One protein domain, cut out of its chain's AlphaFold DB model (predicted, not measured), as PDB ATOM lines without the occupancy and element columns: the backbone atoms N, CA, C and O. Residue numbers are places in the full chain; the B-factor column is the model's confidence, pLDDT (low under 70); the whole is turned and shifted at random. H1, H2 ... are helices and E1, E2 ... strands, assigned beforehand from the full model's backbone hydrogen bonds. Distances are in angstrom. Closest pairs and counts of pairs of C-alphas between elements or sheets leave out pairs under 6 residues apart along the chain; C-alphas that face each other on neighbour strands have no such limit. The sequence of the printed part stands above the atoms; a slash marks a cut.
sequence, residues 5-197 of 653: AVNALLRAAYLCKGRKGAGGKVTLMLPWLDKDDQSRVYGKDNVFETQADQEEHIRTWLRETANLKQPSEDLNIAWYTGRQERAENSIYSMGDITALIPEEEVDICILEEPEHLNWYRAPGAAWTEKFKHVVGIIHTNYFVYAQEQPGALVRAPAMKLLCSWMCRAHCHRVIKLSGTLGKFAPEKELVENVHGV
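Overview. This is residues 5 to 197 of the 653 residues of the protein "Hypothetical protein" of Grammatophora oceanica (UniProt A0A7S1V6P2). Two small sheets, E1 E2 E3 and E4 E5 E6 E7, stand one after the other along the longest axis, with the gap between them bridged by H1, which packs on E1 and reaches E4. H3 packs on one face of the first sheet, together with H2, and H4 folds back on H3 beyond that sheet, while the long helix H9 with H8 folded back on it lies towards the opposite end, residues 163 to 170 of H9 coming near the second sheet. The printed part has 193 residues, with nine named helices and seven named strands in the order H1 E1 H2 H3 H4 E2 E3 H5 E4 H6 H7 E5 H8 H9 E6 E7, a mixed class of helices and strands. The first sheet is mixed, in the order E1, E2, E3; the second, E4, E5, E6, E7, is all parallel. The whole is compact, with a radius of gyration of the C-alphas of 17.1 A and spans of 48 by 40 by 35 A.

Along the chain. Find C-alpha 5 at (34.477, 41.005, 30.288); from there H1 runs 15.5 A to residue 15. Read on to E1, residues 27 to 32, 15.0 A; H2, residues 35 to 41; H3, residues 51 to 65, 20.3 A; and H4, residues 69 to 74. At C-alpha 76, (40.780, 55.281, 27.106), E2 begins and runs 27.0 A to residue 85, with a bend of 55 degrees at residue 81. Next come E3, residues 90 to 94; H5, residues 97 to 100; E4, residues 108 to 112; H6, residues 115 to 118; H7, residues 127 to 130; E5, residues 133 to 138, 16.5 A; and H8, residues 142 to 147. H9, residues 152 to 170, is the longest helix at 25.8 A. E6 is residues 173 to 176, and E7, residues 189 to 191, ends at (17.369, 40.642, 19.346).

Arrangement. Look first at E2, whose pairing is staggered: residues 76 to 81 pair with parallel E1, N 30 and O 78 at 2.8 A, and residues 81 to 85 with E3, an antiparallel hairpin, N 83 and O 92 at 2.9 A. H2 and H3 are on the same face of this sheet, 8.7 and 10.8 A over it; H6 is on the opposite face. E1, H2 H3 H4 and E2 form a strand-helix-strand unit, two parallel neighbour strands with helices between. H3 touches H4 with residues 59 to 63 alone, C-alphas 63 and 69 being closest at 4.4 A. H1 only just touches H4, with 3 pairs of C-alphas within 8 A, those of Ala 13 and Pro 71 closest at 5.1 A. H5 only grazes the first sheet; H1, H7 and H9 only graze the second. In the second sheet, find N 111 and O 135 at 2.8 A for E4 and E5, N 175 and O 136 at 2.8 A for E5 and E6, and N 190 and O 174 at 2.9 A for E6 and E7. The units E4, H6 H7, E5 and E5, H8 H9, E6 have right-handed crossovers. The hub H9 touches H8, a hairpin at a shallow tilt of 11 degrees, opposite ways, C-alphas 146 and 156 closest at 4.7 A. Every O i to N i+4 pair is within hydrogen-bond range in H1, H3 and H8; H2 has 2 of 3, H4 1 of 2, H9 14 of 15, and H5, H6 and H7 are too short for such a pair.

Size, cuts and confidence. The two C-alphas farthest apart, those of Gly 21 and Leu 153, are 52.5 A apart. The printed part has no cut. The long links are H1 to E1 and E6 to E7. The mean pLDDT of the printed part is 85.9; look for values under 70 at residues 87 to 88, 114 to 118, 120, 122 to 123 and 145 to 158.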
ATOM      1  N   ALA A   5      33.588  39.846  30.157       82.94
ATOM      2  CA  ALA A   5      34.477  41.005  30.288       82.94
ATOM      3  C   ALA A   5      35.432  41.175  29.088       82.94
ATOM      4  O   ALA A   5      35.808  42.295  28.750       82.94
ATOM      5  N   VAL A   6      35.794  40.074  28.419       88.88
ATOM      6  CA  VAL A   6      36.616  40.095  27.199       88.88
ATOM      7  C   VAL A   6      35.805  40.631  26.020       88.88
ATOM      8  O   VAL A   6      36.334  41.390  25.217       88.88
ATOM      9  N   ASN A   7      34.515  40.303  25.935       90.81
ATOM     10  CA  ASN A   7      33.640  40.796  24.874       90.81
ATOM     11  C   ASN A   7      33.401  42.310  24.994       90.81
ATOM     12  O   ASN A   7      33.511  43.016  23.994       90.81
ATOM     13  N   ALA A   8      33.169  42.823  26.206       91.50
ATOM     14  CA  ALA A   8      33.057  44.263  26.457       91.50
ATOM     15  C   ALA A   8      34.361  45.018  26.114       91.50
ATOM     16  O   ALA A   8      34.330  46.061  25.457       91.50
ATOM     17  N   LEU A   9      35.516  44.458  26.500       95.25
ATOM     18  CA  LEU A   9      36.841  44.989  26.165       95.25
ATOM     19  C   LEU A   9      37.086  45.024  24.648       95.25
ATOM     20  O   LEU A   9      37.535  46.043  24.122       95.25
ATOM     21  N   LEU A  10      36.779  43.933  23.939       95.31
ATOM     22  CA  LEU A  10      36.933  43.861  22.487       95.31
ATOM     23  C   LEU A  10      35.970  44.825  21.780       95.31
ATOM     24  O   LEU A  10      36.426  45.582  20.929       95.31
ATOM     25  N   ARG A  11      34.692  44.906  22.180       95.06
ATOM     26  CA  ARG A  11      33.745  45.903  21.644       95.06
ATOM     27  C   ARG A  11      34.313  47.320  21.733       95.06
ATOM     28  O   ARG A  11      34.329  48.034  20.734       95.06
ATOM     29  N   ALA A  12      34.799  47.718  22.909       96.25
ATOM     30  CA  ALA A  12      35.381  49.042  23.109       96.25
ATOM     31  C   ALA A  12      36.626  49.262  22.229       96.25
ATOM     32  O   ALA A  12      36.752  50.311  21.603       96.25
ATOM     33  N   ALA A  13      37.499  48.257  22.113       96.75
ATOM     34  CA  ALA A  13      38.690  48.313  21.270       96.75
ATOM     35  C   ALA A  13      38.369  48.445  19.764       96.75
ATOM     36  O   ALA A  13      39.007  49.240  19.073       96.75
ATOM     37  N   TYR A  14      37.373  47.724  19.242       96.50
ATOM     38  CA  TYR A  14      36.964  47.850  17.835       96.50
ATOM     39  C   TYR A  14      36.216  49.168  17.560       96.50
ATOM     40  O   TYR A  14      36.434  49.776  16.513       96.50
ATOM     41  N   LEU A  15      35.449  49.702  18.521       95.81
ATOM     42  CA  LEU A  15      34.822  51.031  18.417       95.81
ATOM     43  C   LEU A  15      35.828  52.201  18.325       95.81
ATOM     44  O   LEU A  15      35.441  53.292  17.884       95.81
ATOM     45  N   CYS A  16      37.098  51.993  18.702       95.38
ATOM     46  CA  CYS A  16      38.187  52.958  18.508       95.38
ATOM     47  C   CYS A  16      38.626  53.098  17.039       95.38
ATOM     48  O   CYS A  16      39.228  54.114  16.684       95.38
ATOM     49  N   LYS A  17      38.357  52.104  16.179       91.25
ATOM     50  CA  LYS A  17      38.839  52.043  14.787       91.25
ATOM     51  C   LYS A  17      38.392  53.292  14.011       91.25
ATOM     52  O   LYS A  17      37.204  53.545  13.852       91.25
ATOM     53  N   GLY A  18      39.350  54.127  13.599       87.56
ATOM     54  CA  GLY A  18      39.106  55.420  12.936       87.56
ATOM     55  C   GLY A  18      38.575  56.556  13.832       87.56
ATOM     56  O   GLY A  18      38.711  57.724  13.467       87.56
ATOM     57  N   ARG A  19      38.044  56.257  15.027       91.81
ATOM     58  CA  ARG A  19      37.350  57.208  15.919       91.81
ATOM     59  C   ARG A  19      38.194  58.441  16.259       91.81
ATOM     60  O   ARG A  19      37.703  59.561  16.149       91.81
ATOM     61  N   LYS A  20      39.469  58.223  16.598       90.44
ATOM     62  CA  LYS A  20      40.452  59.266  16.945       90.44
ATOM     63  C   LYS A  20      40.777  60.192  15.769       90.44
ATOM     64  O   LYS A  20      40.926  61.394  15.958       90.44
ATOM     65  N   GLY A  21      40.824  59.650  14.548       90.69
ATOM     66  CA  GLY A  21      41.003  60.433  13.318       90.69
ATOM     67  C   GLY A  21      39.797  61.320  12.992       90.69
ATOM     68  O   GLY A  21      39.966  62.406  12.451       90.69
ATOM     69  N   ALA A  22      38.595  60.900  13.399       92.50
ATOM     70  CA  ALA A  22      37.369  61.698  13.339       92.50
ATOM     71  C   ALA A  22      37.184  62.650  14.546       92.50
ATOM     72  O   ALA A  22      36.099  63.194  14.734       92.50
ATOM     73  N   GLY A  23      38.209  62.835  15.392       90.94
ATOM     74  CA  GLY A  23      38.163  63.704  16.576       90.94
ATOM     75  C   GLY A  23      37.383  63.147  17.776       90.94
ATOM     76  O   GLY A  23      37.273  63.824  18.795       90.94
ATOM     77  N   GLY A  24      36.855  61.923  17.685       92.12
ATOM     78  CA  GLY A  24      36.158  61.246  18.777       92.12
ATOM     79  C   GLY A  24      37.083  60.402  19.662       92.12
ATOM     80  O   GLY A  24      38.246  60.160  19.343       92.12
ATOM     81  N   LYS A  25      36.532  59.878  20.759       94.56
ATOM     82  CA  LYS A  25      37.203  58.957  21.693       94.56
ATOM     83  C   LYS A  25      36.264  57.826  22.119       94.56
ATOM     84  O   LYS A  25      35.054  57.933  21.942       94.56
ATOM     85  N   VAL A  26      36.824  56.755  22.681       96.69
ATOM     86  CA  VAL A  26      36.075  55.684  23.359       96.69
ATOM     87  C   VAL A  26      36.686  55.493  24.739       96.69
ATOM     88  O   VAL A  26      37.907  55.388  24.856       96.69
ATOM     89  N   THR A  27      35.839  55.438  25.767       96.19
ATOM     90  CA  THR A  27      36.251  55.266  27.164       96.19
ATOM     91  C   THR A  27      35.591  54.018  27.744       96.19
ATOM     92  O   THR A  27      34.371  53.969  27.896       96.19
ATOM     93  N   LEU A  28      36.392  53.004  28.075       95.88
ATOM     94  CA  LEU A  28      35.935  51.790  28.751       95.88
ATOM     95  C   LEU A  28      35.959  52.003  30.271       95.88
ATOM     96  O   LEU A  28      37.024  52.145  30.872       95.88
ATOM     97  N   MET A  29      34.776  52.007  30.888       92.94
ATOM     98  CA  MET A  29      34.613  52.118  32.341       92.94
ATOM     99  C   MET A  29      34.738  50.741  33.006       92.94
ATOM    100  O   MET A  29      33.913  49.863  32.759       92.94
ATOM    101  N   LEU A  30      35.733  50.557  33.880       93.12
ATOM    102  CA  LEU A  30      36.023  49.289  34.554       93.12
ATOM    103  C   LEU A  30      35.832  49.351  36.085       93.12
ATOM    104  O   LEU A  30      36.155  50.365  36.716       93.12
ATOM    105  N   PRO A  31      35.351  48.260  36.718       92.75
ATOM    106  CA  PRO A  31      35.242  48.161  38.169       92.75
ATOM    107  C   PRO A  31      36.607  47.889  38.814       92.75
ATOM    108  O   PRO A  31      37.127  46.776  38.750       92.75
ATOM    109  N   TRP A  32      37.144  48.870  39.535       94.88
ATOM    110  CA  TRP A  32      38.250  48.656  40.465       94.88
ATOM    111  C   TRP A  32      37.730  48.008  41.755       94.88
ATOM    112  O   TRP A  32      36.982  48.629  42.518       94.88
ATOM    113  N   LEU A  33      38.111  46.750  41.975       94.12
ATOM    114  CA  LEU A  33      37.765  45.947  43.153       94.12
ATOM    115  C   LEU A  33      38.830  46.095  44.255       94.12
ATOM    116  O   LEU A  33      39.985  46.409  43.968       94.12
ATOM    117  N   ASP A  34      38.477  45.817  45.515       91.56
ATOM    118  CA  ASP A  34      39.481  45.684  46.583       91.56
ATOM    119  C   ASP A  34      40.125  44.290  46.606       91.56
ATOM    120  O   ASP A  34      39.682  43.378  45.913       91.56
ATOM    121  N   LYS A  35      41.184  44.113  47.404       91.31
ATOM    122  CA  LYS A  35      42.014  42.895  47.414       91.31
ATOM    123  C   LYS A  35      41.233  41.597  47.650       91.31
ATOM    124  O   LYS A  35      41.522  40.597  46.993       91.31
ATOM    125  N   ASP A  36      40.241  41.616  48.539       90.44
ATOM    126  CA  ASP A  36      39.416  40.447  48.878       90.44
ATOM    127  C   ASP A  36      38.442  40.071  47.748       90.44
ATOM    128  O   ASP A  36      38.133  38.890  47.550       90.44
ATOM    129  N   ASP A  37      37.945  41.064  47.006       91.62
ATOM    130  CA  ASP A  37      37.102  40.851  45.830       91.62
ATOM    131  C   ASP A  37      37.957  40.500  44.590       91.62
ATOM    132  O   ASP A  37      37.621  39.546  43.892       91.62
ATOM    133  N   GLN A  38      39.111  41.145  44.364       93.06
ATOM    134  CA  GLN A  38      40.069  40.780  43.301       93.06
ATOM    135  C   GLN A  38      40.521  39.320  43.425       93.06
ATOM    136  O   GLN A  38      40.355  38.543  42.487       93.06
ATOM    137  N   SER A  39      40.985  38.910  44.612       90.31
ATOM    138  CA  SER A  39      41.426  37.530  44.888       90.31
ATOM    139  C   SER A  39      40.336  36.480  44.635       90.31
ATOM    140  O   SER A  39      40.640  35.298  44.461       90.31
ATOM    141  N   ARG A  40      39.060  36.895  44.649       86.50
ATOM    142  CA  ARG A  40      37.878  36.039  44.485       86.50
ATOM    143  C   ARG A  40      37.315  36.041  43.059       86.50
ATOM    144  O   ARG A  40      36.748  35.029  42.659       86.50
ATOM    145  N   VAL A  41      37.474  37.130  42.303       88.31
ATOM    146  CA  VAL A  41      37.058  37.227  40.889       88.31
ATOM    147  C   VAL A  41      38.171  36.774  39.943       88.31
ATOM    148  O   VAL A  41      37.911  35.992  39.032       88.31
ATOM    149  N   TYR A  42      39.401  37.247  40.151       89.00
ATOM    150  CA  TYR A  42      40.544  37.013  39.257       89.00
ATOM    151  C   TYR A  42      41.395  35.801  39.683       89.00
ATOM    152  O   TYR A  42      42.166  35.263  38.889       89.00
ATOM    153  N   GLY A  43      41.234  35.346  40.929       86.62
ATOM    154  CA  GLY A  43      42.077  34.328  41.558       86.62
ATOM    155  C   GLY A  43      43.259  34.938  42.317       86.62
ATOM    156  O   GLY A  43      43.577  36.114  42.165       86.62
ATOM    157  N   LYS A  44      43.905  34.129  43.165       86.88
ATOM    158  CA  LYS A  44      44.974  34.589  44.074       86.88
ATOM    159  C   LYS A  44      46.218  35.102  43.348       86.88
ATOM    160  O   LYS A  44      46.906  35.966  43.874       86.88
ATOM    161  N   ASP A  45      46.478  34.571  42.159       86.81
ATOM    162  CA  ASP A  45      47.685  34.843  41.377       86.81
ATOM    163  C   ASP A  45      47.528  36.065  40.445       86.81
ATOM    164  O   ASP A  45      48.497  36.500  39.833       86.81
ATOM    165  N   ASN A  46      46.319  36.642  40.360       86.81
ATOM    166  CA  ASN A  46      45.964  37.767  39.483       86.81
ATOM    167  C   ASN A  46      45.430  38.968  40.294       86.81
ATOM    168  O   ASN A  46      44.357  39.501  40.011       86.81
ATOM    169  N   VAL A  47      46.146  39.359  41.351       93.88
ATOM    170  CA  VAL A  47      45.793  40.500  42.213       93.88
ATOM    171  C   VAL A  47      46.709  41.680  41.894       93.88
ATOM    172  O   VAL A  47      47.928  41.551  41.936       93.88
ATOM    173  N   PHE A  48      46.121  42.838  41.598       95.69
ATOM    174  CA  PHE A  48      46.820  44.042  41.149       95.69
ATOM    175  C   PHE A  48      47.016  45.025  42.312       95.69
ATOM    176  O   PHE A  48      46.141  45.161  43.175       95.69
ATOM    177  N   GLU A  49      48.155  45.722  42.372       94.44
ATOM    178  CA  GLU A  49      48.410  46.739  43.404       94.44
ATOM    179  C   GLU A  49      47.708  48.063  43.098       94.44
ATOM    180  O   GLU A  49      47.077  48.653  43.980       94.44
ATOM    181  N   THR A  50      47.732  48.483  41.839       96.25
ATOM    182  CA  THR A  50      47.145  49.730  41.358       96.25
ATOM    183  C   THR A  50      46.280  49.511  40.117       96.25
ATOM    184  O   THR A  50      46.362  48.490  39.431       96.25
ATOM    185  N   GLN A  51      45.463  50.517  39.802       96.25
ATOM    186  CA  GLN A  51      44.703  50.573  38.553       96.25
ATOM    187  C   GLN A  51      45.622  50.545  37.322       96.25
ATOM    188  O   GLN A  51      45.264  49.931  36.325       96.25
ATOM    189  N   ALA A  52      46.824  51.130  37.409       97.19
ATOM    190  CA  ALA A  52      47.798  51.134  36.320       97.19
ATOM    191  C   ALA A  52      48.363  49.731  36.027       97.19
ATOM    192  O   ALA A  52      48.532  49.383  34.862       97.19
ATOM    193  N   ASP A  53      48.584  48.898  37.052       96.19
ATOM    194  CA  ASP A  53      49.055  47.515  36.859       96.19
ATOM    195  C   ASP A  53      47.996  46.662  36.141       96.19
ATOM    196  O   ASP A  53      48.311  45.875  35.245       96.19
ATOM    197  N   GLN A  54      46.721  46.838  36.512       95.94
ATOM    198  CA  GLN A  54      45.606  46.165  35.843       95.94
ATOM    199  C   GLN A  54      45.379  46.718  34.428       95.94
ATOM    200  O   GLN A  54      45.063  45.958  33.513       95.94
ATOM    201  N   GLU A  55      45.559  48.025  34.229       97.50
ATOM    202  CA  GLU A  55      45.440  48.659  32.920       97.50
ATOM    203  C   GLU A  55      46.522  48.180  31.950       97.50
ATOM    204  O   GLU A  55      46.202  47.801  30.827       97.50
ATOM    205  N   GLU A  56      47.785  48.118  32.379       97.44
ATOM    206  CA  GLU A  56      48.872  47.638  31.524       97.44
ATOM    207  C   GLU A  56      48.725  46.142  31.210       97.44
ATOM    208  O   GLU A  56      48.914  45.743  30.063       97.44
ATOM    209  N   HIS A  57      48.253  45.318  32.152       95.50
ATOM    210  CA  HIS A  57      47.871  43.932  31.855       95.50
ATOM    211  C   HIS A  57      46.806  43.846  30.741       95.50
ATOM    212  O   HIS A  57      46.922  43.029  29.825       95.50
ATOM    213  N   ILE A  58      45.790  44.716  30.775       96.12
ATOM    214  CA  ILE A  58      44.730  44.785  29.755       96.12
ATOM    215  C   ILE A  58      45.275  45.293  28.409       96.12
ATOM    216  O   ILE A  58      44.960  44.713  27.364       96.12
ATOM    217  N   ARG A  59      46.114  46.336  28.408       97.38
ATOM    218  CA  ARG A  59      46.730  46.897  27.192       97.38
ATOM    219  C   ARG A  59      47.695  45.906  26.542       97.38
ATOM    220  O   ARG A  59      47.620  45.711  25.331       97.38
ATOM    221  N   THR A  60      48.519  45.212  27.322       97.06
ATOM    222  CA  THR A  60      49.377  44.123  26.834       97.06
ATOM    223  C   THR A  60      48.554  42.942  26.307       97.06
ATOM    224  O   THR A  60      48.842  42.450  25.215       97.06
ATOM    225  N   TRP A  61      47.455  42.546  26.963       94.38
ATOM    226  CA  TRP A  61      46.566  41.511  26.416       94.38
ATOM    227  C   TRP A  61      45.953  41.906  25.060       94.38
ATOM    228  O   TRP A  61      45.965  41.098  24.126       94.38
ATOM    229  N   LEU A  62      45.475  43.149  24.913       95.69
ATOM    230  CA  LEU A  62      44.995  43.679  23.629       95.69
ATOM    231  C   LEU A  62      46.100  43.633  22.561       95.69
ATOM    232  O   LEU A  62      45.897  43.087  21.477       95.69
ATOM    233  N   ARG A  63      47.273  44.177  22.889       95.75
ATOM    234  CA  ARG A  63      48.431  44.336  22.001       95.75
ATOM    235  C   ARG A  63      49.006  43.010  21.504       95.75
ATOM    236  O   ARG A  63      49.343  42.911  20.327       95.75
ATOM    237  N   GLU A  64      49.096  42.007  22.377       94.00
ATOM    238  CA  GLU A  64      49.798  40.743  22.106       94.00
ATOM    239  C   GLU A  64      48.859  39.553  21.863       94.00
ATOM    240  O   GLU A  64      49.081  38.777  20.938       94.00
ATOM    241  N   THR A  65      47.792  39.395  22.658       90.06
ATOM    242  CA  THR A  65      46.903  38.212  22.587       90.06
ATOM    243  C   THR A  65      45.687  38.421  21.678       90.06
ATOM    244  O   THR A  65      45.173  37.457  21.099       90.06
ATOM    245  N   ALA A  66      45.221  39.666  21.531       90.75
ATOM    246  CA  ALA A  66      44.185  40.031  20.560       90.75
ATOM    247  C   ALA A  66      44.749  40.612  19.244       90.75
ATOM    248  O   ALA A  66      43.988  40.755  18.293       90.75
ATOM    249  N   ASN A  67      46.056  40.912  19.179       92.31
ATOM    250  CA  ASN A  67      46.738  41.592  18.061       92.31
ATOM    251  C   ASN A  67      46.182  43.003  17.741       92.31
ATOM    252  O   ASN A  67      46.312  43.519  16.632       92.31
ATOM    253  N   LEU A  68      45.573  43.663  18.730       94.19
ATOM    254  CA  LEU A  68      44.947  44.982  18.616       94.19
ATOM    255  C   LEU A  68      45.897  46.086  19.093       94.19
ATOM    256  O   LEU A  68      45.634  46.769  20.082       94.19
ATOM    257  N   LYS A  69      47.010  46.271  18.372       95.06
ATOM    258  CA  LYS A  69      48.053  47.253  18.722       95.06
ATOM    259  C   LYS A  69      47.503  48.680  18.813       95.06
ATOM    260  O   LYS A  69      47.540  49.263  19.890       95.06
ATOM    261  N   GLN A  70      46.905  49.193  17.734       94.44
ATOM    262  CA  GLN A  70      46.370  50.561  17.702       94.44
ATOM    263  C   GLN A  70      45.262  50.789  18.762       94.44
ATOM    264  O   GLN A  70      45.373  51.748  19.525       94.44
ATOM    265  N   PRO A  71      44.259  49.898  18.945       95.25
ATOM    266  CA  PRO A  71      43.321  50.024  20.064       95.25
ATOM    267  C   PRO A  71      43.942  49.917  21.465       95.25
ATOM    268  O   PRO A  71      43.404  50.513  22.392       95.25
ATOM    269  N   SER A  72      45.065  49.205  21.649       96.25
ATOM    270  CA  SER A  72      45.763  49.149  22.949       96.25
ATOM    271  C   SER A  72      46.354  50.497  23.386       96.25
ATOM    272  O   SER A  72      46.639  50.682  24.569       96.25
ATOM    273  N   GLU A  73      46.496  51.437  22.447       95.06
ATOM    274  CA  GLU A  73      46.968  52.808  22.661       95.06
ATOM    275  C   GLU A  73      45.811  53.824  22.611       95.06
ATOM    276  O   GLU A  73      45.761  54.736  23.431       95.06
ATOM    277  N   ASP A  74      44.852  53.648  21.694       96.00
ATOM    278  CA  ASP A  74      43.751  54.599  21.465       96.00
ATOM    279  C   ASP A  74      42.540  54.436  22.397       96.00
ATOM    280  O   ASP A  74      41.727  55.356  22.502       96.00
ATOM    281  N   LEU A  75      42.380  53.284  23.059       97.38
ATOM    282  CA  LEU A  75      41.304  53.082  24.030       97.38
ATOM    283  C   LEU A  75      41.617  53.818  25.340       97.38
ATOM    284  O   LEU A  75      42.596  53.493  26.023       97.38
ATOM    285  N   ASN A  76      40.750  54.748  25.747       96.62
ATOM    286  CA  ASN A  76      40.780  55.281  27.106       96.62
ATOM    287  C   ASN A  76      40.219  54.223  28.065       96.62
ATOM    288  O   ASN A  76      39.188  53.606  27.788       96.62
ATOM    289  N   ILE A  77      40.864  54.047  29.213       96.81
ATOM    290  CA  ILE A  77      40.372  53.201  30.301       96.81
ATOM    291  C   ILE A  77      40.158  54.109  31.511       96.81
ATOM    292  O   ILE A  77      40.977  54.977  31.806       96.81
ATOM    293  N   ALA A  78      39.014  53.958  32.172       95.38
ATOM    294  CA  ALA A  78      38.631  54.763  33.324       95.38
ATOM    295  C   ALA A  78      37.957  53.885  34.381       95.38
ATOM    296  O   ALA A  78      37.379  52.843  34.076       95.38
ATOM    297  N   TRP A  79      38.046  54.290  35.647       94.50
ATOM    298  CA  TRP A  79      37.813  53.383  36.770       94.50
ATOM    299  C   TRP A  79      36.708  53.877  37.705       94.50
ATOM    300  O   TRP A  79      36.756  54.998  38.215       94.50
ATOM    301  N   TYR A  80      35.744  53.005  38.004       92.00
ATOM    302  CA  TYR A  80      34.771  53.200  39.084       92.00
ATOM    303  C   TYR A  80      35.027  52.206  40.219       92.00
ATOM    304  O   TYR A  80      35.600  51.143  40.004       92.00
ATOM    305  N   THR A  81      34.615  52.510  41.454       91.31
ATOM    306  CA  THR A  81      34.742  51.525  42.542       91.31
ATOM    307  C   THR A  81      33.709  50.418  42.363       91.31
ATOM    308  O   THR A  81      32.511  50.694  42.361       91.31
ATOM    309  N   GLY A  82      34.163  49.175  42.237       90.94
ATOM    310  CA  GLY A  82      33.311  47.992  42.180       90.94
ATOM    311  C   GLY A  82      33.284  47.223  43.503       90.94
ATOM    312  O   GLY A  82      34.188  47.336  44.334       90.94
ATOM    313  N   ARG A  83      32.248  46.404  43.686       88.69
ATOM    314  CA  ARG A  83      32.146  45.407  44.762       88.69
ATOM    315  C   ARG A  83      31.525  44.118  44.259       88.69
ATOM    316  O   ARG A  83      30.499  44.179  43.591       88.69
ATOM    317  N   GLN A  84      32.102  42.966  44.604       87.25
ATOM    318  CA  GLN A  84      31.510  41.670  44.256       87.25
ATOM    319  C   GLN A  84      30.564  41.207  45.372       87.25
ATOM    320  O   GLN A  84      31.006  40.791  46.444       87.25
ATOM    321  N   GLU A  85      29.260  41.215  45.108       82.38
ATOM    322  CA  GLU A  85      28.270  40.621  46.008       82.38
ATOM    323  C   GLU A  85      28.275  39.088  45.876       82.38
ATOM    324  O   GLU A  85      28.428  38.533  44.784       82.38
ATOM    325  N   ARG A  86      28.144  38.389  47.007       76.75
ATOM    326  CA  ARG A  86      28.375  36.939  47.098       76.75
ATOM    327  C   ARG A  86      27.144  36.107  46.748       76.75
ATOM    328  O   ARG A  86      27.307  35.014  46.217       76.75
ATOM    329  N   ALA A  87      25.936  36.601  47.022       69.00
ATOM    330  CA  ALA A  87      24.694  35.867  46.757       69.00
ATOM    331  C   ALA A  87      24.326  35.855  45.260       69.00
ATOM    332  O   ALA A  87      23.878  34.842  44.730       69.00
ATOM    333  N   GLU A  88      24.554  36.963  44.559       69.44
ATOM    334  CA  GLU A  88      24.397  37.089  43.106       69.44
ATOM    335  C   GLU A  88      25.673  36.710  42.327       69.44
ATOM    336  O   GLU A  88      25.644  36.698  41.099       69.44
ATOM    337  N   ASN A  89      26.802  36.449  43.007       76.12
ATOM    338  CA  ASN A  89      28.141  36.289  42.409       76.12
ATOM    339  C   ASN A  89      28.463  37.365  41.341       76.12
ATOM    340  O   ASN A  89      29.048  37.083  40.298       76.12
ATOM    341  N   SER A  90      28.037  38.604  41.594       81.12
ATOM    342  CA  SER A  90      27.979  39.688  40.607       81.12
ATOM    343  C   SER A  90      28.708  40.923  41.116       81.12
ATOM    344  O   SER A  90      28.713  41.195  42.319       81.12
ATOM    345  N   ILE A  91      29.318  41.684  40.208       86.81
ATOM    346  CA  ILE A  91      29.962  42.961  40.532       86.81
ATOM    347  C   ILE A  91      28.921  44.084  40.449       86.81
ATOM    348  O   ILE A  91      28.089  44.095  39.550       86.81
ATOM    349  N   TYR A  92      28.969  45.041  41.372       85.75
ATOM    350  CA  TYR A  92      28.122  46.234  41.354       85.75
ATOM    351  C   TYR A  92      28.942  47.508  41.536       85.75
ATOM    352  O   TYR A  92      29.951  47.525  42.246       85.75
ATOM    353  N   SER A  93      28.465  48.589  40.922       86.56
ATOM    354  CA  SER A  93      28.940  49.957  41.131       86.56
ATOM    355  C   SER A  93      28.839  50.405  42.595       86.56
ATOM    356  O   SER A  93      27.795  50.212  43.217       86.56
ATOM    357  N   MET A  94      29.849  51.103  43.115       85.94
ATOM    358  CA  MET A  94      29.790  51.829  44.389       85.94
ATOM    359  C   MET A  94      30.003  53.331  44.170       85.94
ATOM    360  O   MET A  94      31.044  53.760  43.669       85.94
ATOM    361  N   GLY A  95      29.043  54.139  44.618       82.75
ATOM    362  CA  GLY A  95      28.944  55.558  44.282       82.75
ATOM    363  C   GLY A  95      28.189  55.792  42.971       82.75
ATOM    364  O   GLY A  95      27.623  54.868  42.388       82.75
ATOM    365  N   ASP A  96      28.137  57.046  42.528       84.25
ATOM    366  CA  ASP A  96      27.508  57.410  41.259       84.25
ATOM    367  C   ASP A  96      28.553  57.446  40.137       84.25
ATOM    368  O   ASP A  96      29.384  58.350  40.093       84.25
ATOM    369  N   ILE A  97      28.491  56.472  39.225       87.00
ATOM    370  CA  ILE A  97      29.367  56.412  38.045       87.00
ATOM    371  C   ILE A  97      29.122  57.608  37.117       87.00
ATOM    372  O   ILE A  97      30.071  58.142  36.549       87.00
ATOM    373  N   THR A  98      27.879  58.084  36.994       86.88
ATOM    374  CA  THR A  98      27.549  59.189  36.078       86.88
ATOM    375  C   THR A  98      28.217  60.501  36.505       86.88
ATOM    376  O   THR A  98      28.528  61.337  35.658       86.88
ATOM    377  N   ALA A  99      28.523  60.654  37.798       87.12
ATOM    378  CA  ALA A  99      29.260  61.784  38.360       87.12
ATOM    379  C   ALA A  99      30.796  61.673  38.214       87.12
ATOM    380  O   ALA A  99      31.501  62.606  38.588       87.12
ATOM    381  N   LEU A 100      31.322  60.556  37.692       88.50
ATOM    382  CA  LEU A 100      32.746  60.393  37.353       88.50
ATOM    383  C   LEU A 100      33.067  60.823  35.913       88.50
ATOM    384  O   LEU A 100      34.232  61.006  35.581       88.50
ATOM    385  N   ILE A 101      32.044  60.949  35.064       90.69
ATOM    386  CA  ILE A 101      32.179  61.214  33.628       90.69
ATOM    387  C   ILE A 101      31.955  62.722  33.389       90.69
ATOM    388  O   ILE A 101      30.927  63.233  33.849       90.69
ATOM    389  N   PRO A 102      32.866  63.449  32.714       90.19
ATOM    390  CA  PRO A 102      32.689  64.875  32.413       90.19
ATOM    391  C   PRO A 102      31.470  65.152  31.515       90.19
ATOM    392  O   PRO A 102      30.946  64.241  30.877       90.19
ATOM    393  N   GLU A 103      30.981  66.395  31.477       87.81
ATOM    394  CA  GLU A 103      29.794  66.756  30.674       87.81
ATOM    395  C   GLU A 103      30.110  66.829  29.172       87.81
ATOM    396  O   GLU A 103      29.256  66.553  28.337       87.81
ATOM    397  N   GLU A 104      31.366  67.084  28.819       87.88
ATOM    398  CA  GLU A 104      31.901  67.048  27.460       87.88
ATOM    399  C   GLU A 104      32.112  65.625  26.893       87.88
ATOM    400  O   GLU A 104      32.584  65.483  25.767       87.88
ATOM    401  N   GLU A 105      31.773  64.564  27.642       87.12
ATOM    402  CA  GLU A 105      31.884  63.158  27.198       87.12
ATOM    403  C   GLU A 105      30.528  62.434  27.042       87.12
ATOM    404  O   GLU A 105      30.488  61.226  26.807       87.12
ATOM    405  N   VAL A 106      29.395  63.136  27.173       88.44
ATOM    406  CA  VAL A 106      28.064  62.513  27.364       88.44
ATOM    407  C   VAL A 106      27.288  62.187  26.077       88.44
ATOM    408  O   VAL A 106      26.061  62.282  26.025       88.44
ATOM    409  N   ASP A 107      27.979  61.783  25.013       92.44
ATOM    410  CA  ASP A 107      27.324  61.459  23.739       92.44
ATOM    411  C   ASP A 107      26.543  60.137  23.790       92.44
ATOM    412  O   ASP A 107      25.312  60.135  23.850       92.44
ATOM    413  N   ILE A 108      27.248  59.002  23.774       94.12
ATOM    414  CA  ILE A 108      26.646  57.665  23.689       94.12
ATOM    415  C   ILE A 108      27.177  56.803  24.830       94.12
ATOM    416  O   ILE A 108      28.385  56.614  24.963       94.12
ATOM    417  N   CYS A 109      26.272  56.237  25.626       93.88
ATOM    418  CA  CYS A 109      26.603  55.229  26.625       93.88
ATOM    419  C   CYS A 109      26.202  53.829  26.137       93.88
ATOM    420  O   CYS A 109      25.090  53.631  25.644       93.88
ATOM    421  N   ILE A 110      27.090  52.849  26.314       93.94
ATOM    422  CA  ILE A 110      26.776  51.427  26.142       93.94
ATOM    423  C   ILE A 110      26.856  50.771  27.522       93.94
ATOM    424  O   ILE A 110      27.922  50.725  28.134       93.94
ATOM    425  N   LEU A 111      25.717  50.286  28.008       91.38
ATOM    426  CA  LEU A 111      25.579  49.573  29.273       91.38
ATOM    427  C   LEU A 111      25.570  48.067  28.983       91.38
ATOM    428  O   LEU A 111      24.514  47.486  28.740       91.38
ATOM    429  N   GLU A 112      26.743  47.438  28.998       87.12
ATOM    430  CA  GLU A 112      26.842  45.977  29.128       87.12
ATOM    431  C   GLU A 112      26.295  45.570  30.505       87.12
ATOM    432  O   GLU A 112      26.789  46.066  31.519       87.12
ATOM    433  N   GLU A 113      25.289  44.692  30.529       79.12
ATOM    434  CA  GLU A 113      24.649  44.144  31.738       79.12
ATOM    435  C   GLU A 113      24.139  45.233  32.709       79.12
ATOM    436  O   GLU A 113      24.783  45.568  33.717       79.12
ATOM    437  N   PRO A 114      22.967  45.842  32.420       57.53
ATOM    438  CA  PRO A 114      22.497  47.043  33.106       57.53
ATOM    439  C   PRO A 114      22.353  46.868  34.624       57.53
ATOM    440  O   PRO A 114      22.480  47.844  35.356       57.53
ATOM    441  N   GLU A 115      22.125  45.663  35.132       62.72
ATOM    442  CA  GLU A 115      22.176  45.301  36.554       62.72
ATOM    443  C   GLU A 115      23.412  45.791  37.306       62.72
ATOM    444  O   GLU A 115      23.262  46.374  38.386       62.72
ATOM    445  N   HIS A 116      24.607  45.612  36.736       60.25
ATOM    446  CA  HIS A 116      25.877  45.991  37.363       60.25
ATOM    447  C   HIS A 116      25.978  47.508  37.617       60.25
ATOM    448  O   HIS A 116      26.739  47.949  38.488       60.25
ATOM    449  N   LEU A 117      25.180  48.291  36.880       57.81
ATOM    450  CA  LEU A 117      25.222  49.751  36.796       57.81
ATOM    451  C   LEU A 117      23.919  50.434  37.276       57.81
ATOM    452  O   LEU A 117      23.911  51.649  37.479       57.81
ATOM    453  N   ASN A 118      22.826  49.678  37.481       64.06
ATOM    454  CA  ASN A 118      21.485  50.222  37.751       64.06
ATOM    455  C   ASN A 118      20.762  49.652  38.986       64.06
ATOM    456  O   ASN A 118      20.163  50.430  39.731       64.06
ATOM    457  N   TRP A 119      20.804  48.334  39.256       70.19
ATOM    458  CA  TRP A 119      19.965  47.716  40.312       70.19
ATOM    459  C   TRP A 119      20.152  48.373  41.685       70.19
ATOM    460  O   TRP A 119      19.185  48.688  42.379       70.19
ATOM    461  N   TYR A 120      21.410  48.607  42.061       66.88
ATOM    462  CA  TYR A 120      21.791  49.206  43.338       66.88
ATOM    463  C   TYR A 120      22.517  50.538  43.151       66.88
ATOM    464  O   TYR A 120      23.398  50.865  43.945       66.88
ATOM    465  N   ARG A 121      22.164  51.307  42.114       74.25
ATOM    466  CA  ARG A 121      22.811  52.588  41.806       74.25
ATOM    467  C   ARG A 121      22.677  53.588  42.964       74.25
ATOM    468  O   ARG A 121      21.691  53.596  43.715       74.25
ATOM    469  N   ALA A 122      23.691  54.436  43.123       69.69
ATOM    470  CA  ALA A 122      23.646  55.572  44.035       69.69
ATOM    471  C   ALA A 122      22.692  56.686  43.538       69.69
ATOM    472  O   ALA A 122      22.416  56.766  42.340       69.69
ATOM    473  N   PRO A 123      22.192  57.567  44.426       68.31
ATOM    474  CA  PRO A 123      21.382  58.714  44.013       68.31
ATOM    475  C   PRO A 123      22.175  59.688  43.124       68.31
ATOM    476  O   PRO A 123      23.236  60.153  43.535       68.31
ATOM    477  N   GLY A 124      21.630  60.016  41.949       72.06
ATOM    478  CA  GLY A 124      22.225  60.912  40.947       72.06
ATOM    479  C   GLY A 124      21.390  60.952  39.657       72.06
ATOM    480  O   GLY A 124      20.399  60.221  39.544       72.06
ATOM    481  N   ALA A 125      21.782  61.777  38.679       74.75
ATOM    482  CA  ALA A 125      21.093  61.910  37.381       74.75
ATOM    483  C   ALA A 125      21.025  60.567  36.633       74.75
ATOM    484  O   ALA A 125      21.978  59.796  36.690       74.75
ATOM    485  N   ALA A 126      19.913  60.230  35.982       78.75
ATOM    486  CA  ALA A 126      19.794  58.961  35.261       78.75
ATOM    487  C   ALA A 126      20.735  58.904  34.043       78.75
ATOM    488  O   ALA A 126      21.079  59.936  33.472       78.75
ATOM    489  N   TRP A 127      21.101  57.699  33.590       87.38
ATOM    490  CA  TRP A 127      21.890  57.524  32.361       87.38
ATOM    491  C   TRP A 127      21.240  58.220  31.157       87.38
ATOM    492  O   TRP A 127      21.903  58.966  30.447       87.38
ATOM    493  N   THR A 128      19.926  58.061  31.011       87.25
ATOM    494  CA  THR A 128      19.051  58.694  30.008       87.25
ATOM    495  C   THR A 128      18.820  60.195  30.217       87.25
ATOM    496  O   THR A 128      18.346  60.866  29.311       87.25
ATOM    497  N   GLU A 129      19.155  60.743  31.390       85.75
ATOM    498  CA  GLU A 129      19.123  62.192  31.655       85.75
ATOM    499  C   GLU A 129      20.483  62.857  31.417       85.75
ATOM    500  O   GLU A 129      20.536  64.069  31.225       85.75
ATOM    501  N   LYS A 130      21.582  62.087  31.458       89.06
ATOM    502  CA  LYS A 130      22.940  62.596  31.233       89.06
ATOM    503  C   LYS A 130      23.425  62.390  29.797       89.06
ATOM    504  O   LYS A 130      24.044  63.297  29.256       89.06
ATOM    505  N   PHE A 131      23.173  61.228  29.197       92.31
ATOM    506  CA  PHE A 131      23.674  60.873  27.867       92.31
ATOM    507  C   PHE A 131      22.627  61.072  26.774       92.31
ATOM    508  O   PHE A 131      21.465  60.699  26.949       92.31
ATOM    509  N   LYS A 132      23.060  61.578  25.612       92.25
ATOM    510  CA  LYS A 132      22.188  61.798  24.441       92.25
ATOM    511  C   LYS A 132      21.610  60.484  23.911       92.25
ATOM    512  O   LYS A 132      20.459  60.453  23.488       92.25
ATOM    513  N   HIS A 133      22.383  59.396  23.966       93.44
ATOM    514  CA  HIS A 133      21.913  58.046  23.649       93.44
ATOM    515  C   HIS A 133      22.423  57.003  24.651       93.44
ATOM    516  O   HIS A 133      23.525  57.128  25.184       93.44
ATOM    517  N   VAL A 134      21.622  55.961  24.907       92.81
ATOM    518  CA  VAL A 134      21.979  54.867  25.827       92.81
ATOM    519  C   VAL A 134      21.490  53.525  25.289       92.81
ATOM    520  O   VAL A 134      20.283  53.310  25.152       92.81
ATOM    521  N   VAL A 135      22.426  52.613  25.039       93.81
ATOM    522  CA  VAL A 135      22.166  51.245  24.573       93.81
ATOM    523  C   VAL A 135      22.464  50.266  25.706       93.81
ATOM    524  O   VAL A 135      23.610  50.151  26.133       93.81
ATOM    525  N   GLY A 136      21.451  49.551  26.193       92.88
ATOM    526  CA  GLY A 136      21.633  48.427  27.115       92.88
ATOM    527  C   GLY A 136      21.844  47.127  26.347       92.88
ATOM    528  O   GLY A 136      21.010  46.784  25.512       92.88
ATOM    529  N   ILE A 137      22.924  46.399  26.624       92.19
ATOM    530  CA  ILE A 137      23.196  45.078  26.045       92.19
ATOM    531  C   ILE A 137      22.956  44.035  27.133       92.19
ATOM    532  O   ILE A 137      23.598  44.080  28.179       92.19
ATOM    533  N   ILE A 138      22.018  43.119  26.883       88.75
ATOM    534  CA  ILE A 138      21.634  42.055  27.815       88.75
ATOM    535  C   ILE A 138      22.223  40.726  27.349       88.75
ATOM    536  O   ILE A 138      21.973  40.296  26.214       88.75
ATOM    537  N   HIS A 139      22.941  40.043  28.238       85.94
ATOM    538  CA  HIS A 139      23.564  38.755  27.971       85.94
ATOM    539  C   HIS A 139      23.454  37.696  29.091       85.94
ATOM    540  O   HIS A 139      23.825  36.547  28.846       85.94
ATOM    541  N   THR A 140      22.834  37.992  30.242       80.69
ATOM    542  CA  THR A 140      22.544  37.002  31.304       80.69
ATOM    543  C   THR A 140      21.047  36.753  31.520       80.69
ATOM    544  O   THR A 140      20.227  37.662  31.651       80.69
ATOM    545  N   ASN A 141      20.654  35.475  31.629       79.69
ATOM    546  CA  ASN A 141      19.270  35.088  31.918       79.69
ATOM    547  C   ASN A 141      18.978  35.076  33.433       79.69
ATOM    548  O   ASN A 141      18.897  34.020  34.068       79.69
ATOM    549  N   TYR A 142      18.784  36.261  34.017       74.00
ATOM    550  CA  TYR A 142      18.524  36.427  35.456       74.00
ATOM    551  C   TYR A 142      17.306  35.680  35.991       74.00
ATOM    552  O   TYR A 142      17.261  35.375  37.182       74.00
ATOM    553  N   PHE A 143      16.327  35.352  35.145       72.44
ATOM    554  CA  PHE A 143      15.186  34.552  35.577       72.44
ATOM    555  C   PHE A 143      15.611  33.113  35.905       72.44
ATOM    556  O   PHE A 143      15.233  32.610  36.960       72.44
ATOM    557  N   VAL A 144      16.452  32.496  35.067       71.75
ATOM    558  CA  VAL A 144      17.003  31.149  35.302       71.75
ATOM    559  C   VAL A 144      17.961  31.157  36.497       71.75
ATOM    560  O   VAL A 144      17.766  30.386  37.433       71.75
ATOM    561  N   TYR A 145      18.907  32.101  36.551       68.88
ATOM    562  CA  TYR A 145      19.811  32.242  37.705       68.88
ATOM    563  C   TYR A 145      19.058  32.426  39.032       68.88
ATOM    564  O   TYR A 145      19.420  31.834  40.045       68.88
ATOM    565  N   ALA A 146      17.975  33.209  39.048       68.19
ATOM    566  CA  ALA A 146      17.154  33.383  40.244       68.19
ATOM    567  C   ALA A 146      16.246  32.173  40.552       68.19
ATOM    568  O   ALA A 146      15.789  32.054  41.690       68.19
ATOM    569  N   GLN A 147      15.983  31.279  39.591       67.25
ATOM    570  CA  GLN A 147      15.277  30.011  39.821       67.25
ATOM    571  C   GLN A 147      16.154  28.957  40.510       67.25
ATOM    572  O   GLN A 147      15.629  28.153  41.279       67.25
ATOM    573  N   GLU A 148      17.471  28.988  40.293       65.88
ATOM    574  CA  GLU A 148      18.439  28.100  40.958       65.88
ATOM    575  C   GLU A 148      18.717  28.500  42.425       65.88
ATOM    576  O   GLU A 148      19.323  27.739  43.180       65.88
ATOM    577  N   GLN A 149      18.260  29.679  42.864       65.25
ATOM    578  CA  GLN A 149      18.578  30.239  44.182       65.25
ATOM    579  C   GLN A 149      17.480  30.048  45.249       65.25
ATOM    580  O   GLN A 149      16.283  29.996  44.937       65.25
ATOM    581  N   PRO A 150      17.844  30.015  46.551       58.41
ATOM    582  CA  PRO A 150      16.878  29.981  47.646       58.41
ATOM    583  C   PRO A 150      15.842  31.110  47.550       58.41
ATOM    584  O   PRO A 150      16.176  32.278  47.359       58.41
ATOM    585  N   GLY A 151      14.559  30.764  47.690       61.69
ATOM    586  CA  GLY A 151      13.459  31.725  47.554       61.69
ATOM    587  C   GLY A 151      13.033  32.036  46.111       61.69
ATOM    588  O   GLY A 151      12.208  32.930  45.925       61.69
ATOM    589  N   ALA A 152      13.529  31.286  45.116       63.12
ATOM    590  CA  ALA A 152      13.208  31.360  43.683       63.12
ATOM    591  C   ALA A 152      11.788  31.832  43.318       63.12
ATOM    592  O   ALA A 152      11.626  32.714  42.478       63.12
ATOM    593  N   LEU A 153      10.757  31.286  43.975       56.53
ATOM    594  CA  LEU A 153       9.348  31.624  43.736       56.53
ATOM    595  C   LEU A 153       9.041  33.128  43.849       56.53
ATOM    596  O   LEU A 153       8.196  33.638  43.121       56.53
ATOM    597  N   VAL A 154       9.706  33.824  44.773       61.06
ATOM    598  CA  VAL A 154       9.582  35.278  44.961       61.06
ATOM    599  C   VAL A 154      10.719  35.997  44.239       61.06
ATOM    600  O   VAL A 154      10.494  37.019  43.593       61.06
ATOM    601  N   ARG A 155      11.936  35.446  44.314       65.19
ATOM    602  CA  ARG A 155      13.159  36.084  43.816       65.19
ATOM    603  C   ARG A 155      13.210  36.176  42.291       65.19
ATOM    604  O   ARG A 155      13.550  37.240  41.795       65.19
ATOM    605  N   ALA A 156      12.810  35.149  41.539       65.81
ATOM    606  CA  ALA A 156      12.847  35.194  40.073       65.81
ATOM    607  C   ALA A 156      11.804  36.154  39.456       65.81
ATOM    608  O   ALA A 156      12.182  36.943  38.585       65.81
ATOM    609  N   PRO A 157      10.531  36.202  39.912       62.62
ATOM    610  CA  PRO A 157       9.591  37.237  39.470       62.62
ATOM    611  C   PRO A 157      10.012  38.655  39.878       62.62
ATOM    612  O   PRO A 157       9.926  39.566  39.055       62.62
ATOM    613  N   ALA A 158      10.509  38.844  41.108       66.94
ATOM    614  CA  ALA A 158      11.005  40.142  41.567       66.94
ATOM    615  C   ALA A 158      12.223  40.608  40.754       66.94
ATOM    616  O   ALA A 158      12.272  41.763  40.339       66.94
ATOM    617  N   MET A 159      13.162  39.703  40.454       71.62
ATOM    618  CA  MET A 159      14.339  40.020  39.649       71.62
ATOM    619  C   MET A 159      13.957  40.378  38.213       71.62
ATOM    620  O   MET A 159      14.424  41.386  37.692       71.62
ATOM    621  N   LYS A 160      13.033  39.628  37.591       73.44
ATOM    622  CA  LYS A 160      12.509  39.969  36.260       73.44
ATOM    623  C   LYS A 160      11.866  41.361  36.242       73.44
ATOM    624  O   LYS A 160      12.086  42.112  35.294       73.44
ATOM    625  N   LEU A 161      11.101  41.718  37.278       72.81
ATOM    626  CA  LEU A 161      10.504  43.050  37.408       72.81
ATOM    627  C   LEU A 161      11.570  44.144  37.589       72.81
ATOM    628  O   LEU A 161      11.464  45.188  36.951       72.81
ATOM    629  N   LEU A 162      12.610  43.897  38.391       75.81
ATOM    630  CA  LEU A 162      13.720  44.834  38.586       75.81
ATOM    631  C   LEU A 162      14.509  45.062  37.287       75.81
ATOM    632  O   LEU A 162      14.719  46.209  36.908       75.81
ATOM    633  N   CYS A 163      14.872  44.001  36.561       79.38
ATOM    634  CA  CYS A 163      15.539  44.110  35.256       79.38
ATOM    635  C   CYS A 163      14.680  44.911  34.263       79.38
ATOM    636  O   CYS A 163      15.157  45.855  33.642       79.38
ATOM    637  N   SER A 164      13.391  44.566  34.168       79.12
ATOM    638  CA  SER A 164      12.386  45.229  33.324       79.12
ATOM    639  C   SER A 164      12.258  46.732  33.614       79.12
ATOM    640  O   SER A 164      12.253  47.551  32.695       79.12
ATOM    641  N   TRP A 165      12.225  47.109  34.893       76.44
ATOM    642  CA  TRP A 165      12.197  48.502  35.343       76.44
ATOM    643  C   TRP A 165      13.505  49.238  35.026       76.44
ATOM    644  O   TRP A 165      13.472  50.340  34.483       76.44
ATOM    645  N   MET A 166      14.659  48.637  35.324       79.56
ATOM    646  CA  MET A 166      15.960  49.290  35.139       79.56
ATOM    647  C   MET A 166      16.319  49.473  33.662       79.56
ATOM    648  O   MET A 166      16.817  50.535  33.298       79.56
ATOM    649  N   CYS A 167      15.985  48.510  32.795       82.62
ATOM    650  CA  CYS A 167      16.128  48.672  31.345       82.62
ATOM    651  C   CYS A 167      15.273  49.842  30.830       82.62
ATOM    652  O   CYS A 167      15.776  50.695  30.105       82.62
ATOM    653  N   ARG A 168      14.004  49.935  31.258       80.75
ATOM    654  CA  ARG A 168      13.103  51.041  30.889       80.75
ATOM    655  C   ARG A 168      13.611  52.414  31.314       80.75
ATOM    656  O   ARG A 168      13.650  53.329  30.497       80.75
ATOM    657  N   ALA A 169      14.001  52.537  32.581       77.56
ATOM    658  CA  ALA A 169      14.382  53.804  33.196       77.56
ATOM    659  C   ALA A 169      15.751  54.330  32.730       77.56
ATOM    660  O   ALA A 169      16.019  55.526  32.865       77.56
ATOM    661  N   HIS A 170      16.631  53.455  32.227       82.81
ATOM    662  CA  HIS A 170      18.036  53.785  31.973       82.81
ATOM    663  C   HIS A 170      18.559  53.428  30.578       82.81
ATOM    664  O   HIS A 170      19.724  53.703  30.315       82.81
ATOM    665  N   CYS A 171      17.732  52.892  29.675       88.00
ATOM    666  CA  CYS A 171      18.112  52.649  28.280       88.00
ATOM    667  C   CYS A 171      17.145  53.342  27.304       88.00
ATOM    668  O   CYS A 171      15.925  53.339  27.501       88.00
ATOM    669  N   HIS A 172      17.693  53.890  26.221       88.75
ATOM    670  CA  HIS A 172      16.932  54.348  25.056       88.75
ATOM    671  C   HIS A 172      16.688  53.187  24.076       88.75
ATOM    672  O   HIS A 172      15.582  53.044  23.564       88.75
ATOM    673  N   ARG A 173      17.679  52.302  23.900       90.88
ATOM    674  CA  ARG A 173      17.589  51.035  23.150       90.88
ATOM    675  C   ARG A 173      18.035  49.866  24.032       90.88
ATOM    676  O   ARG A 173      18.958  50.021  24.829       90.88
ATOM    677  N   VAL A 174      17.421  48.693  23.869       91.81
ATOM    678  CA  VAL A 174      17.845  47.438  24.513       91.81
ATOM    679  C   VAL A 174      18.142  46.388  23.443       91.81
ATOM    680  O   VAL A 174      17.263  46.033  22.663       91.81
ATOM    681  N   ILE A 175      19.365  45.864  23.423       93.38
ATOM    682  CA  ILE A 175      19.793  44.760  22.558       93.38
ATOM    683  C   ILE A 175      19.901  43.506  23.423       93.38
ATOM    684  O   ILE A 175      20.598  43.493  24.437       93.38
ATOM    685  N   LYS A 176      19.227  42.432  23.024       92.88
ATOM    686  CA  LYS A 176      19.352  41.107  23.640       92.88
ATOM    687  C   LYS A 176      20.141  40.210  22.700       92.88
ATOM    688  O   LYS A 176      19.773  40.108  21.535       92.88
ATOM    689  N   LEU A 177      21.161  39.508  23.190       92.12
ATOM    690  CA  LEU A 177      21.992  38.677  22.303       92.12
ATOM    691  C   LEU A 177      21.262  37.496  21.647       92.12
ATOM    692  O   LEU A 177      21.798  36.903  20.714       92.12
ATOM    693  N   SER A 178      20.085  37.110  22.150       90.56
ATOM    694  CA  SER A 178      19.329  35.977  21.618       90.56
ATOM    695  C   SER A 178      17.864  35.941  22.063       90.56
ATOM    696  O   SER A 178      17.444  36.666  22.975       90.56
ATOM    697  N   GLY A 179      17.086  35.042  21.447       86.81
ATOM    698  CA  GLY A 179      15.692  34.784  21.809       86.81
ATOM    699  C   GLY A 179      15.504  34.070  23.155       86.81
ATOM    700  O   GLY A 179      14.386  34.043  23.670       86.81
ATOM    701  N   THR A 180      16.572  33.537  23.770       86.56
ATOM    702  CA  THR A 180      16.519  32.909  25.108       86.56
ATOM    703  C   THR A 180      16.154  33.920  26.197       86.56
ATOM    704  O   THR A 180      15.591  33.569  27.238       86.56
ATOM    705  N   LEU A 181      16.498  35.193  25.984       85.06
ATOM    706  CA  LEU A 181      16.284  36.249  26.960       85.06
ATOM    707  C   LEU A 181      14.822  36.695  27.029       85.06
ATOM    708  O   LEU A 181      14.129  36.884  26.027       85.06
ATOM    709  N   GLY A 182      14.379  36.944  28.261       78.94
ATOM    710  CA  GLY A 182      13.036  37.422  28.550       78.94
ATOM    711  C   GLY A 182      12.711  38.790  27.937       78.94
ATOM    712  O   GLY A 182      13.509  39.424  27.251       78.94
ATOM    713  N   LYS A 183      11.488  39.246  28.213       81.94
ATOM    714  CA  LYS A 183      11.042  40.616  27.946       81.94
ATOM    715  C   LYS A 183      11.300  41.496  29.172       81.94
ATOM    716  O   LYS A 183      10.879  41.132  30.277       81.94
ATOM    717  N   PHE A 184      11.955  42.626  28.937       81.81
ATOM    718  CA  PHE A 184      12.352  43.675  29.870       81.81
ATOM    719  C   PHE A 184      11.665  45.000  29.492       81.81
ATOM    720  O   PHE A 184      10.840  45.498  30.251       81.81
ATOM    721  N   ALA A 185      11.921  45.504  28.285       80.38
ATOM    722  CA  ALA A 185      11.383  46.735  27.714       80.38
ATOM    723  C   ALA A 185      10.999  46.505  26.231       80.38
ATOM    724  O   ALA A 185      11.708  46.974  25.342       80.38
ATOM    725  N   PRO A 186       9.922  45.743  25.924       79.88
ATOM    726  CA  PRO A 186       9.573  45.337  24.555       79.88
ATOM    727  C   PRO A 186       9.431  46.485  23.557       79.88
ATOM    728  O   PRO A 186       9.720  46.309  22.382       79.88
ATOM    729  N   GLU A 187       9.013  47.651  24.036       74.94
ATOM    730  CA  GLU A 187       8.914  48.908  23.291       74.94
ATOM    731  C   GLU A 187      10.265  49.518  22.854       74.94
ATOM    732  O   GLU A 187      10.273  50.480  22.095       74.94
ATOM    733  N   LYS A 188      11.399  48.971  23.317       84.00
ATOM    734  CA  LYS A 188      12.776  49.391  22.979       84.00
ATOM    735  C   LYS A 188      13.698  48.203  22.649       84.00
ATOM    736  O   LYS A 188      14.906  48.396  22.508       84.00
ATOM    737  N   GLU A 189      13.168  46.980  22.580       87.75
ATOM    738  CA  GLU A 189      13.938  45.734  22.447       87.75
ATOM    739  C   GLU A 189      14.190  45.326  20.993       87.75
ATOM    740  O   GLU A 189      13.251  45.183  20.213       87.75
ATOM    741  N   LEU A 190      15.440  44.975  20.691       90.94
ATOM    742  CA  LEU A 190      15.820  44.160  19.538       90.94
ATOM    743  C   LEU A 190      16.563  42.896  20.001       90.94
ATOM    744  O   LEU A 190      17.091  42.836  21.117       90.94
ATOM    745  N   VAL A 191      16.580  41.867  19.151       92.69
ATOM    746  CA  VAL A 191      17.369  40.642  19.346       92.69
ATOM    747  C   VAL A 191      18.446  40.608  18.271       92.69
ATOM    748  O   VAL A 191      18.106  40.571  17.094       92.69
ATOM    749  N   GLU A 192      19.717  40.642  18.669       93.94
ATOM    750  CA  GLU A 192      20.855  40.647  17.744       93.94
ATOM    751  C   GLU A 192      22.146  40.181  18.432       93.94
ATOM    752  O   GLU A 192      22.480  40.622  19.537       93.94
ATOM    753  N   ASN A 193      22.920  39.335  17.752       93.69
ATOM    754  CA  ASN A 193      24.253  38.947  18.189       93.69
ATOM    755  C   ASN A 193      25.278  40.042  17.848       93.69
ATOM    756  O   ASN A 193      25.971  40.004  16.826       93.69
ATOM    757  N   VAL A 194      25.451  40.977  18.776       94.62
ATOM    758  CA  VAL A 194      26.493  42.012  18.721       94.62
ATOM    759  C   VAL A 194      27.858  41.538  19.259       94.62
ATOM    760  O   VAL A 194      28.623  42.342  19.789       94.62
ATOM    761  N   HIS A 195      28.199  40.248  19.161       94.12
ATOM    762  CA  HIS A 195      29.541  39.722  19.458       94.12
ATOM    763  C   HIS A 195      30.226  39.123  18.226       94.12
ATOM    764  O   HIS A 195      29.595  38.447  17.411       94.12
ATOM    765  N   GLY A 196      31.541  39.346  18.141       94.56
ATOM    766  CA  GLY A 196      32.443  38.719  17.176       94.56
ATOM    767  C   GLY A 196      33.506  37.848  17.855       94.56
ATOM    768  O   GLY A 196      33.584  37.762  19.083       94.56
ATOM    769  N   VAL A 197      34.361  37.213  17.054       95.19
ATOM    770  CA  VAL A 197      35.500  36.403  17.513       95.19
ATOM    771  C   VAL A 197      36.835  37.138  17.351       95.19
ATOM    772  O   VAL A 197      36.981  38.024  16.515       95.19
TER     773      VAL A 197